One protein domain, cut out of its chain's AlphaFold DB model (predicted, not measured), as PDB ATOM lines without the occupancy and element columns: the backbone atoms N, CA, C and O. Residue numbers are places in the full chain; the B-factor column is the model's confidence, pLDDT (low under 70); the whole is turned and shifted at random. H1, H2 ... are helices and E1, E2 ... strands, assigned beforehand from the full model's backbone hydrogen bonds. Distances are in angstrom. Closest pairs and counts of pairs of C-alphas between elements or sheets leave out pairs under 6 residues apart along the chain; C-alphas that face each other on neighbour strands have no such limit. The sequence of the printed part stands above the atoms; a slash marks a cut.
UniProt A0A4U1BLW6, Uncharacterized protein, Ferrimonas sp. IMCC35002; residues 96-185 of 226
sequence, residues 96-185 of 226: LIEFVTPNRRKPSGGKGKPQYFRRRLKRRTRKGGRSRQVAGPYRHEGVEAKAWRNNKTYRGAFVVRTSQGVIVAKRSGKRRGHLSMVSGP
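AT A GLANCE: This is residues 96 to 185 of the 226 residues of an uncharacterized protein of Ferrimonas sp. IMCC35002 (UniProt A0A4U1BLW6). A long two-stranded hairpin, E1 and E2, reaches out as an arm from a head made of a second hairpin, E3 and E4, and a three-stranded sheet, E5 to E7. Between hairpin and sheet the chain turns a corner, where E4 runs on into E5 across a break of 1 residue at 83 degrees, and the short helix H1 lies next to E3 and E6. The printed part has 90 residues, with one named helix and seven named strands in the order H1, E1, E2, E3, E4, E5, E6, E7; the class is mostly strand, and the sheet, in the order E5, E6, E7, is antiparallel. The whole is loose, with a radius of gyration of the C-alphas of 15.9 A, and elongated, spanning 54 by 28 by 27 A, the arm making much of the length.

HOW THE PARTS SIT: H1, residues 96 to 99, is too short for any O i to N i+4 pair; its one O i to N i+3 pair is within range. E1, residues 119 to 125, and E2, residues 131 to 138, form an antiparallel hairpin at 149 degrees, with N 122 and O 134 2.8 A apart, within hydrogen-bond range. E3, residues 142 to 147, is apart from both E1 and E2. With E4, residues 150 to 155, E3 forms an antiparallel hairpin at 156 degrees, with N 145 and O 152 3.0 A apart. The closest C-alphas of H1 and E3, those of Phe 99 and Ala 145, are 5.1 A apart. E4 and E5, residues 157 to 162, meet only through their link. The closest C-alphas of E3 and E5, those of Gly 142 and Ala 157, are 4.8 A apart. E5, E6, residues 165 to 171, and E7, residues 179 to 181, form a meander, each strand the antiparallel neighbour of the one before. N 160 and O 167 are 2.9 A apart, and N 170 and O 180 are 2.8 A apart. H1 is on this sheet but only grazes it, with residues 96 to 98; Ile 97 and Val 168 have the closest C-alphas of H1 and E6, 5.5 A apart.

IN THESE COORDINATES: H1 begins at C-alpha 96 (188.589, 132.971, 185.809). E1 is 18.2 A long and ends at C-alpha 125 (155.293, 121.422, 165.131); E2 is 20.1 A long. E3 measures 14.4 A, E4 and E5 15.0 A each, and E6 18.0 A. E7 ends at C-alpha 181 (182.953, 139.230, 186.731).

THE WHOLE: The C-alphas farthest apart, those of Gly 128 and Pro 185, are 54.4 A apart. The printed part has no cut. The link from H1 to E1 is long, residues 100 to 118. The mean pLDDT of the printed part is 81.5; residues 108 to 120, 127, 135 to 139 and 176 are under 70.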
ATOM      1  N   LEU A  96     188.835 134.394 186.050       95.81
ATOM      2  CA  LEU A  96     188.589 132.971 185.809       95.81
ATOM      3  C   LEU A  96     189.018 132.526 184.395       95.81
ATOM      4  O   LEU A  96     189.338 131.360 184.186       95.81
ATOM      5  N   ILE A  97     189.087 133.463 183.441       94.50
ATOM      6  CA  ILE A  97     189.561 133.224 182.072       94.50
ATOM      7  C   ILE A  97     190.959 132.595 182.016       94.50
ATOM      8  O   ILE A  97     191.224 131.792 181.124       94.50
ATOM      9  N   GLU A  98     191.834 132.896 182.981       94.38
ATOM     10  CA  GLU A  98     193.194 132.351 183.003       94.38
ATOM     11  C   GLU A  98     193.228 130.849 183.290       94.38
ATOM     12  O   GLU A  98     194.186 130.163 182.938       94.38
ATOM     13  N   PHE A  99     192.137 130.319 183.837       95.88
ATOM     14  CA  PHE A  99     191.946 128.903 184.132       95.88
ATOM     15  C   PHE A  99     191.118 128.184 183.057       95.88
ATOM     16  O   PHE A  99     190.876 126.980 183.154       95.88
ATOM     17  N   VAL A 100     190.669 128.910 182.029       94.12
ATOM     18  CA  VAL A 100     189.972 128.353 180.865       94.12
ATOM     19  C   VAL A 100     191.007 127.931 179.826       94.12
ATOM     20  O   VAL A 100     191.973 128.655 179.559       94.12
ATOM     21  N   THR A 101     190.803 126.770 179.201       92.19
ATOM     22  CA  THR A 101     191.680 126.293 178.123       92.19
ATOM     23  C   THR A 101     191.677 127.280 176.946       92.19
ATOM     24  O   THR A 101     190.608 127.790 176.597       92.19
ATOM     25  N   PRO A 102     192.824 127.570 176.299       90.38
ATOM     26  CA  PRO A 102     192.921 128.598 175.254       90.38
ATOM     27  C   PRO A 102     191.855 128.490 174.153       90.38
ATOM     28  O   PRO A 102     191.235 129.488 173.784       90.38
ATOM     29  N   ASN A 103     191.537 127.268 173.716       86.00
ATOM     30  CA  ASN A 103     190.512 126.999 172.697       86.00
ATOM     31  C   ASN A 103     189.099 127.459 173.106       86.00
ATOM     32  O   ASN A 103     188.271 127.771 172.248       86.00
ATOM     33  N   ARG A 104     188.830 127.533 174.413       85.81
ATOM     34  CA  ARG A 104     187.555 127.955 175.004       85.81
ATOM     35  C   ARG A 104     187.543 129.427 175.447       85.81
ATOM     36  O   ARG A 104     186.506 129.900 175.899       85.81
ATOM     37  N   ARG A 105     188.651 130.168 175.283       88.62
ATOM     38  CA  ARG A 105     188.747 131.611 175.600       88.62
ATOM     39  C   ARG A 105     188.214 132.528 174.497       88.62
ATOM     40  O   ARG A 105     188.219 133.744 174.661       88.62
ATOM     41  N   LYS A 106     187.793 131.998 173.347       83.12
ATOM     42  CA  LYS A 106     187.349 132.841 172.230       83.12
ATOM     43  C   LYS A 106     186.088 133.621 172.671       83.12
ATOM     44  O   LYS A 106     185.152 133.000 173.153       83.12
ATOM     45  N   PRO A 107     185.994 134.949 172.519       73.12
ATOM     46  CA  PRO A 107     184.828 135.713 172.974       73.12
ATOM     47  C   PRO A 107     183.630 135.561 172.029       73.12
ATOM     48  O   PRO A 107     183.790 135.542 170.807       73.12
ATOM     49  N   SER A 108     182.408 135.492 172.569       64.38
ATOM     50  CA  SER A 108     181.190 135.382 171.754       64.38
ATOM     51  C   SER A 108     180.975 136.639 170.897       64.38
ATOM     52  O   SER A 108     180.625 137.682 171.441       64.38
ATOM     53  N   GLY A 109     181.151 136.556 169.568       56.44
ATOM     54  CA  GLY A 109     180.708 137.618 168.645       56.44
ATOM     55  C   GLY A 109     181.575 137.924 167.414       56.44
ATOM     56  O   GLY A 109     181.033 138.452 166.448       56.44
ATOM     57  N   GLY A 110     182.866 137.573 167.382       54.62
ATOM     58  CA  GLY A 110     183.763 137.907 166.251       54.62
ATOM     59  C   GLY A 110     183.586 137.028 164.999       54.62
ATOM     60  O   GLY A 110     183.110 135.902 165.118       54.62
ATOM     61  N   LYS A 111     183.970 137.504 163.798       45.38
ATOM     62  CA  LYS A 111     184.055 136.692 162.557       45.38
ATOM     63  C   LYS A 111     185.000 135.494 162.827       45.38
ATOM     64  O   LYS A 111     186.199 135.683 162.931       45.38
ATOM     65  N   GLY A 112     184.437 134.304 163.084       47.22
ATOM     66  CA  GLY A 112     185.108 133.166 163.762       47.22
ATOM     67  C   GLY A 112     184.423 132.707 165.071       47.22
ATOM     68  O   GLY A 112     185.083 132.293 166.024       47.22
ATOM     69  N   LYS A 113     183.087 132.849 165.133       48.12
ATOM     70  CA  LYS A 113     182.249 132.950 166.345       48.12
ATOM     71  C   LYS A 113     182.305 131.712 167.257       48.12
ATOM     72  O   LYS A 113     181.813 130.653 166.869       48.12
ATOM     73  N   PRO A 114     182.721 131.848 168.520       47.38
ATOM     74  CA  PRO A 114     182.481 130.817 169.515       47.38
ATOM     75  C   PRO A 114     181.002 130.742 169.932       47.38
ATOM     76  O   PRO A 114     180.327 131.753 170.142       47.38
ATOM     77  N   GLN A 115     180.501 129.507 170.021       54.81
ATOM     78  CA  GLN A 115     179.082 129.117 170.008       54.81
ATOM     79  C   GLN A 115     178.356 129.147 171.366       54.81
ATOM     80  O   GLN A 115     177.218 128.682 171.453       54.81
ATOM     81  N   TYR A 116     178.958 129.676 172.432       57.56
ATOM     82  CA  TYR A 116     178.560 129.272 173.789       57.56
ATOM     83  C   TYR A 116     177.160 129.723 174.231       57.56
ATOM     84  O   TYR A 116     176.586 129.127 175.132       57.56
ATOM     85  N   PHE A 117     176.574 130.720 173.556       56.78
ATOM     86  CA  PHE A 117     175.217 131.214 173.836       56.78
ATOM     87  C   PHE A 117     174.275 131.135 172.635       56.78
ATOM     88  O   PHE A 117     173.235 131.793 172.615       56.78
ATOM     89  N   ARG A 118     174.574 130.295 171.632       58.97
ATOM     90  CA  ARG A 118     173.530 129.938 170.667       58.97
ATOM     91  C   ARG A 118     172.543 129.019 171.370       58.97
ATOM     92  O   ARG A 118     172.799 127.836 171.585       58.97
ATOM     93  N   ARG A 119     171.416 129.602 171.769       61.09
ATOM     94  CA  ARG A 119     170.253 128.870 172.255       61.09
ATOM     95  C   ARG A 119     169.856 127.861 171.175       61.09
ATOM     96  O   ARG A 119     169.731 128.239 170.010       61.09
ATOM     97  N   ARG A 120     169.745 126.569 171.510       67.06
ATOM     98  CA  ARG A 120     169.375 125.550 170.517       67.06
ATOM     99  C   ARG A 120     167.940 125.845 170.087       67.06
ATOM    100  O   ARG A 120     167.032 125.736 170.901       67.06
ATOM    101  N   LEU A 121     167.727 126.261 168.844       72.31
ATOM    102  CA  LEU A 121     166.377 126.446 168.315       72.31
ATOM    103  C   LEU A 121     165.784 125.050 168.098       72.31
ATOM    104  O   LEU A 121     166.293 124.280 167.287       72.31
ATOM    105  N   LYS A 122     164.763 124.688 168.877       76.44
ATOM    106  CA  LYS A 122     163.998 123.453 168.677       76.44
ATOM    107  C   LYS A 122     162.851 123.774 167.726       76.44
ATOM    108  O   LYS A 122     162.109 124.725 167.966       76.44
ATOM    109  N   ARG A 123     162.684 122.999 166.655       78.38
ATOM    110  CA  ARG A 123     161.451 123.051 165.859       78.38
ATOM    111  C   ARG A 123     160.353 122.365 166.661       78.38
ATOM    112  O   ARG A 123     160.528 121.231 167.092       78.38
ATOM    113  N   ARG A 124     159.253 123.072 166.903       78.25
ATOM    114  CA  ARG A 124     158.060 122.514 167.536       78.25
ATOM    115  C   ARG A 124     156.918 122.638 166.535       78.25
ATOM    116  O   ARG A 124     156.553 123.754 166.156       78.25
ATOM    117  N   THR A 125     156.420 121.501 166.065       78.19
ATOM    118  CA  THR A 125     155.293 121.422 165.131       78.19
ATOM    119  C   THR A 125     154.000 121.567 165.927       78.19
ATOM    120  O   THR A 125     153.816 120.885 166.934       78.19
ATOM    121  N   ARG A 126     153.140 122.517 165.548       78.19
ATOM    122  CA  ARG A 126     151.803 122.660 166.146       78.19
ATOM    123  C   ARG A 126     150.824 121.669 165.504       78.19
ATOM    124  O   ARG A 126     151.038 121.237 164.373       78.19
ATOM    125  N   LYS A 127     149.731 121.359 166.211       68.50
ATOM    126  CA  LYS A 127     148.543 120.679 165.663       68.50
ATOM    127  C   LYS A 127     148.026 121.566 164.512       68.50
ATOM    128  O   LYS A 127     147.639 122.700 164.771       68.50
ATOM    129  N   GLY A 128     148.205 121.135 163.260       80.88
ATOM    130  CA  GLY A 128     148.029 121.968 162.052       80.88
ATOM    131  C   GLY A 128     149.285 122.170 161.180       80.88
ATOM    132  O   GLY A 128     149.303 123.051 160.327       80.88
ATOM    133  N   GLY A 129     150.374 121.423 161.408       81.94
ATOM    134  CA  GLY A 129     151.511 121.307 160.473       81.94
ATOM    135  C   GLY A 129     152.525 122.462 160.472       81.94
ATOM    136  O   GLY A 129     153.674 122.279 160.072       81.94
ATOM    137  N   ARG A 130     152.177 123.648 160.991       72.94
ATOM    138  CA  ARG A 130     153.117 124.784 161.066       72.94
ATOM    139  C   ARG A 130     154.181 124.564 162.149       72.94
ATOM    140  O   ARG A 130     153.873 124.456 163.340       72.94
ATOM    141  N   SER A 131     155.450 124.536 161.742       76.12
ATOM    142  CA  SER A 131     156.596 124.461 162.659       76.12
ATOM    143  C   SER A 131     157.046 125.860 163.095       76.12
ATOM    144  O   SER A 131     157.253 126.743 162.265       76.12
ATOM    145  N   ARG A 132     157.214 126.083 164.405       80.38
ATOM    146  CA  ARG A 132     157.840 127.304 164.943       80.38
ATOM    147  C   ARG A 132     159.164 126.936 165.596       80.38
ATOM    148  O   ARG A 132     159.267 125.923 166.288       80.38
ATOM    149  N   GLN A 133     160.184 127.766 165.395       78.44
ATOM    150  CA  GLN A 133     161.411 127.662 166.175       78.44
ATOM    151  C   GLN A 133     161.131 128.180 167.588       78.44
ATOM    152  O   GLN A 133     160.887 129.366 167.801       78.44
ATOM    153  N   VAL A 134     161.135 127.272 168.556       77.25
ATOM    154  CA  VAL A 134     161.045 127.589 169.977       77.25
ATOM    155  C   VAL A 134     162.451 127.564 170.551       77.25
ATOM    156  O   VAL A 134     163.283 126.712 170.231       77.25
ATOM    157  N   ALA A 135     162.738 128.532 171.406       69.00
ATOM    158  CA  ALA A 135     164.055 128.686 171.976       69.00
ATOM    159  C   ALA A 135     164.304 127.594 173.042       69.00
ATOM    160  O   ALA A 135     163.747 127.635 174.139       69.00
ATOM    161  N   GLY A 136     165.123 126.596 172.710       66.81
ATOM    162  CA  GLY A 136     165.513 125.492 173.593       66.81
ATOM    163  C   GLY A 136     166.574 125.890 174.629       66.81
ATOM    164  O   GLY A 136     166.824 127.080 174.822       66.81
ATOM    165  N   PRO A 137     167.200 124.927 175.325       63.38
ATOM    166  CA  PRO A 137     168.303 125.213 176.244       63.38
ATOM    167  C   PRO A 137     169.532 125.759 175.495       63.38
ATOM    168  O   PRO A 137     169.685 125.570 174.281       63.38
ATOM    169  N   TYR A 138     170.406 126.477 176.202       67.44
ATOM    170  CA  TYR A 138     171.697 126.900 175.650       67.44
ATOM    171  C   TYR A 138     172.551 125.676 175.304       67.44
ATOM    172  O   TYR A 138     172.492 124.668 176.002       67.44
ATOM    173  N   ARG A 139     173.332 125.751 174.214       67.25
ATOM    174  CA  ARG A 139     174.234 124.653 173.811       67.25
ATOM    175  C   ARG A 139     175.298 124.338 174.862       67.25
ATOM    176  O   ARG A 139     175.765 123.210 174.916       67.25
ATOM    177  N   HIS A 140     175.662 125.321 175.678       73.81
ATOM    178  CA  HIS A 140     176.618 125.160 176.759       73.81
ATOM    179  C   HIS A 140     176.001 125.681 178.053       73.81
ATOM    180  O   HIS A 140     175.411 126.761 178.073       73.81
ATOM    181  N   GLU A 141     176.135 124.907 179.130       84.31
ATOM    182  CA  GLU A 141     175.609 125.287 180.445       84.31
ATOM    183  C   GLU A 141     176.382 126.457 181.065       84.31
ATOM    184  O   GLU A 141     175.843 127.177 181.904       84.31
ATOM    185  N   GLY A 142     177.638 126.663 180.659       90.69
ATOM    186  CA  GLY A 142     178.504 127.708 181.186       90.69
ATOM    187  C   GLY A 142     179.938 127.605 180.678       90.69
ATOM    188  O   GLY A 142     180.211 126.956 179.667       90.69
ATOM    189  N   VAL A 143     180.856 128.241 181.403       92.50
ATOM    190  CA  VAL A 143     182.301 128.165 181.145       92.50
ATOM    191  C   VAL A 143     182.904 127.082 182.024       92.50
ATOM    192  O   VAL A 143     182.719 127.105 183.234       92.50
ATOM    193  N   GLU A 144     183.629 126.142 181.431       94.31
ATOM    194  CA  GLU A 144     184.438 125.175 182.176       94.31
ATOM    195  C   GLU A 144     185.834 125.758 182.407       94.31
ATOM    196  O   GLU A 144     186.472 126.231 181.461       94.31
ATOM    197  N   ALA A 145     186.296 125.738 183.653       95.75
ATOM    198  CA  ALA A 145     187.617 126.222 184.026       95.75
ATOM    199  C   ALA A 145     188.241 125.325 185.100       95.75
ATOM    200  O   ALA A 145     187.533 124.805 185.969       95.75
ATOM    201  N   LYS A 146     189.568 125.185 185.054       96.00
ATOM    202  CA  LYS A 146     190.364 124.433 186.031       96.00
ATOM    203  C   LYS A 146     190.923 125.376 187.094       96.00
ATOM    204  O   LYS A 146     192.092 125.751 187.053       96.00
ATOM    205  N   ALA A 147     190.069 125.806 188.013       93.56
ATOM    206  CA  ALA A 147     190.441 126.694 189.114       93.56
ATOM    207  C   ALA A 147     190.456 125.907 190.431       93.56
ATOM    208  O   ALA A 147     189.687 124.960 190.576       93.56
ATOM    209  N   TRP A 148     191.327 126.267 191.381       93.69
ATOM    210  CA  TRP A 148     191.536 125.478 192.611       93.69
ATOM    211  C   TRP A 148     191.896 124.013 192.317       93.69
ATOM    212  O   TRP A 148     191.400 123.097 192.963       93.69
ATOM    213  N   ARG A 149     192.666 123.793 191.237       91.75
ATOM    214  CA  ARG A 149     193.002 122.483 190.640       91.75
ATOM    215  C   ARG A 149     191.837 121.579 190.222       91.75
ATOM    216  O   ARG A 149     192.090 120.551 189.597       91.75
ATOM    217  N   ASN A 150     190.598 121.999 190.440       95.00
ATOM    218  CA  ASN A 150     189.409 121.232 190.114       95.00
ATOM    219  C   ASN A 150     188.773 121.752 188.825       95.00
ATOM    220  O   ASN A 150     188.654 122.959 188.601       95.00
ATOM    221  N   ASN A 151     188.343 120.828 187.968       95.31
ATOM    222  CA  ASN A 151     187.539 121.185 186.807       95.31
ATOM    223  C   ASN A 151     186.121 121.494 187.290       95.31
ATOM    224  O   ASN A 151     185.461 120.645 187.887       95.31
ATOM    225  N   LYS A 152     185.651 122.718 187.043       95.62
ATOM    226  CA  LYS A 152     184.294 123.133 187.401       95.62
ATOM    227  C   LYS A 152     183.627 123.839 186.235       95.62
ATOM    228  O   LYS A 152     184.211 124.718 185.599       95.62
ATOM    229  N   THR A 153     182.363 123.495 186.010       94.88
ATOM    230  CA  THR A 153     181.489 124.209 185.078       94.88
ATOM    231  C   THR A 153     180.774 125.337 185.811       94.88
ATOM    232  O   THR A 153     179.935 125.123 186.687       94.88
ATOM    233  N   TYR A 154     181.088 126.571 185.436       93.88
ATOM    234  CA  TYR A 154     180.484 127.782 185.978       93.88
ATOM    235  C   TYR A 154     179.193 128.069 185.220       93.88
ATOM    236  O   TYR A 154     179.177 128.798 184.226       93.88
ATOM    237  N   ARG A 155     178.098 127.455 185.682       90.75
ATOM    238  CA  ARG A 155     176.781 127.558 185.042       90.75
ATOM    239  C   ARG A 155     176.319 129.012 184.891       90.75
ATOM    240  O   ARG A 155     176.368 129.808 185.835       90.75
ATOM    241  N   GLY A 156     175.864 129.346 183.686       87.94
ATOM    242  CA  GLY A 156     175.427 130.684 183.286       87.94
ATOM    243  C   GLY A 156     176.554 131.704 183.100       87.94
ATOM    244  O   GLY A 156     176.261 132.860 182.790       87.94
ATOM    245  N   ALA A 157     177.818 131.312 183.290       92.25
ATOM    246  CA  ALA A 157     178.964 132.153 182.978       92.25
ATOM    247  C   ALA A 157     179.317 132.074 181.487       92.25
ATOM    248  O   ALA A 157     179.009 131.090 180.811       92.25
ATOM    249  N   PHE A 158     179.971 133.115 180.978       89.62
ATOM    250  CA  PHE A 158     180.331 133.248 179.574       89.62
ATOM    251  C   PHE A 158     181.541 134.136 179.354       89.62
ATOM    252  O   PHE A 158     181.841 135.018 180.155       89.62
ATOM    253  N   VAL A 159     182.233 133.890 178.247       90.00
ATOM    254  CA  VAL A 159     183.421 134.647 177.865       90.00
ATOM    255  C   VAL A 159     183.010 135.885 177.073       90.00
ATOM    256  O   VAL A 159     182.394 135.774 176.011       90.00
ATOM    257  N   VAL A 160     183.374 137.060 177.579       87.62
ATOM    258  CA  VAL A 160     183.080 138.363 176.975       87.62
ATOM    259  C   VAL A 160     184.372 139.150 176.771       87.62
ATOM    260  O   VAL A 160     185.313 139.033 177.553       87.62
ATOM    261  N   ARG A 161     184.425 139.943 175.699       88.94
ATOM    262  CA  ARG A 161     185.511 140.894 175.453       88.94
ATOM    263  C   ARG A 161     185.109 142.260 176.005       88.94
ATOM    264  O   ARG A 161     184.033 142.752 175.683       88.94
ATOM    265  N   THR A 162     185.967 142.847 176.822       87.81
ATOM    266  CA  THR A 162     185.860 144.201 177.373       87.81
ATOM    267  C   THR A 162     187.055 145.035 176.908       87.81
ATOM    268  O   THR A 162     187.963 144.522 176.248       87.81
ATOM    269  N   SER A 163     187.086 146.321 177.263       89.00
ATOM    270  CA  SER A 163     188.254 147.187 177.041       89.00
ATOM    271  C   SER A 163     189.510 146.696 177.771       89.00
ATOM    272  O   SER A 163     190.619 146.949 177.321       89.00
ATOM    273  N   GLN A 164     189.342 145.946 178.865       87.19
ATOM    274  CA  GLN A 164     190.432 145.378 179.665       87.19
ATOM    275  C   GLN A 164     190.899 144.000 179.171       87.19
ATOM    276  O   GLN A 164     191.809 143.416 179.756       87.19
ATOM    277  N   GLY A 165     190.278 143.456 178.118       90.38
ATOM    278  CA  GLY A 165     190.625 142.158 177.546       90.38
ATOM    279  C   GLY A 165     189.473 141.160 177.578       90.38
ATOM    280  O   GLY A 165     188.303 141.519 177.484       90.38
ATOM    281  N   VAL A 166     189.795 139.872 177.641       91.44
ATOM    282  CA  VAL A 166     188.793 138.801 177.665       91.44
ATOM    283  C   VAL A 166     188.553 138.381 179.107       91.44
ATOM    284  O   VAL A 166     189.498 138.049 179.810       91.44
ATOM    285  N   ILE A 167     187.297 138.365 179.545       93.50
ATOM    286  CA  ILE A 167     186.920 137.968 180.904       93.50
ATOM    287  C   ILE A 167     185.815 136.919 180.881       93.50
ATOM    288  O   ILE A 167     185.070 136.787 179.908       93.50
ATOM    289  N   VAL A 168     185.683 136.190 181.988       93.56
ATOM    290  CA  VAL A 168     184.496 135.378 182.253       93.56
ATOM    291  C   VAL A 168     183.536 136.211 183.091       93.56
ATOM    292  O   VAL A 168     183.876 136.658 184.186       93.56
ATOM    293  N   ALA A 169     182.331 136.414 182.579       92.50
ATOM    294  CA  ALA A 169     181.269 137.141 183.250       92.50
ATOM    295  C   ALA A 169     180.048 136.243 183.452       92.50
ATOM    296  O   ALA A 169     179.838 135.269 182.734       92.50
ATOM    297  N   LYS A 170     179.219 136.584 184.430       91.56
ATOM    298  CA  LYS A 170     177.902 135.999 184.663       91.56
ATOM    299  C   LYS A 170     176.891 137.137 184.737       91.56
ATOM    300  O   LYS A 170     177.217 138.244 185.150       91.56
ATOM    301  N   ARG A 171     175.647 136.891 184.326       87.94
ATOM    302  CA  ARG A 171     174.572 137.864 184.568       87.94
ATOM    303  C   ARG A 171     174.276 137.919 186.063       87.94
ATOM    304  O   ARG A 171     173.983 136.884 186.655       87.94
ATOM    305  N   SER A 172     174.333 139.112 186.646       88.38
ATOM    306  CA  SER A 172     173.983 139.339 188.052       88.38
ATOM    307  C   SER A 172     172.502 139.679 188.250       88.38
ATOM    308  O   SER A 172     172.024 139.630 189.377       88.38
ATOM    309  N   GLY A 173     171.746 139.963 187.179       83.75
ATOM    310  CA  GLY A 173     170.318 140.284 187.266       83.75
ATOM    311  C   GLY A 173     169.494 139.921 186.027       83.75
ATOM    312  O   GLY A 173     170.022 139.482 185.001       83.75
ATOM    313  N   LYS A 174     168.170 140.125 186.127       78.00
ATOM    314  CA  LYS A 174     167.202 139.896 185.034       78.00
ATOM    315  C   LYS A 174     167.344 140.923 183.900       78.00
ATOM    316  O   LYS A 174     167.094 140.599 182.739       78.00
ATOM    317  N   ARG A 175     167.764 142.154 184.225       78.88
ATOM    318  CA  ARG A 175     167.953 143.245 183.255       78.88
ATOM    319  C   ARG A 175     169.141 142.969 182.328       78.88
ATOM    320  O   ARG A 175     170.147 142.370 182.714       78.88
ATOM    321  N   ARG A 176     169.031 143.411 181.073       69.75
ATOM    322  CA  ARG A 176     170.153 143.393 180.121       69.75
ATOM    323  C   ARG A 176     171.193 144.423 180.589       69.75
ATOM    324  O   ARG A 176     170.830 145.563 180.826       69.75
ATOM    325  N   GLY A 177     172.452 144.008 180.747       75.88
ATOM    326  CA  GLY A 177     173.583 144.899 181.064       75.88
ATOM    327  C   GLY A 177     174.278 144.631 182.403       75.88
ATOM    328  O   GLY A 177     175.466 144.899 182.527       75.88
ATOM    329  N   HIS A 178     173.596 144.025 183.379       86.75
ATOM    330  CA  HIS A 178     174.194 143.746 184.688       86.75
ATOM    331  C   HIS A 178     175.043 142.469 184.619       86.75
ATOM    332  O   HIS A 178     174.530 141.347 184.711       86.75
ATOM    333  N   LEU A 179     176.344 142.650 184.387       89.62
ATOM    334  CA  LEU A 179     177.337 141.582 184.323       89.62
ATOM    335  C   LEU A 179     178.248 141.656 185.547       89.62
ATOM    336  O   LEU A 179     178.861 142.687 185.805       89.62
ATOM    337  N   SER A 180     178.358 140.553 186.280       92.25
ATOM    338  CA  SER A 180     179.376 140.374 187.309       92.25
ATOM    339  C   SER A 180     180.536 139.559 186.754       92.25
ATOM    340  O   SER A 180     180.353 138.569 186.043       92.25
ATOM    341  N   MET A 181     181.753 139.980 187.076       94.06
ATOM    342  CA  MET A 181     182.953 139.230 186.731       94.06
ATOM    343  C   MET A 181     183.053 137.992 187.621       94.06
ATOM    344  O   MET A 181     182.960 138.089 188.845       94.06
ATOM    345  N   VAL A 182     183.262 136.826 187.012       95.25
ATOM    346  CA  VAL A 182     183.531 135.604 187.769       95.25
ATOM    347  C   VAL A 182     185.024 135.564 188.059       95.25
ATOM    348  O   VAL A 182     185.852 135.452 187.153       95.25
ATOM    349  N   SER A 183     185.357 135.699 189.336       95.75
ATOM    350  CA  SER A 183     186.736 135.689 189.814       95.75
ATOM    351  C   SER A 183     187.208 134.260 190.084       95.75
ATOM    352  O   SER A 183     186.429 133.415 190.523       95.75
ATOM    353  N   GLY A 184     188.479 133.997 189.803       94.88
ATOM    354  CA  GLY A 184     189.178 132.780 190.192       94.88
ATOM    355  C   GLY A 184     189.769 132.878 191.606       94.88
ATOM    356  O   GLY A 184     189.368 133.739 192.395       94.88
ATOM    357  N   PRO A 185     190.729 132.005 191.948       95.75
ATOM    358  CA  PRO A 185     191.450 132.074 193.211       95.75
ATOM    359  C   PRO A 185     192.224 133.390 193.373       95.75
ATOM    360  O   PRO A 185     192.658 134.026 192.408       95.75
TER     361      PRO A 185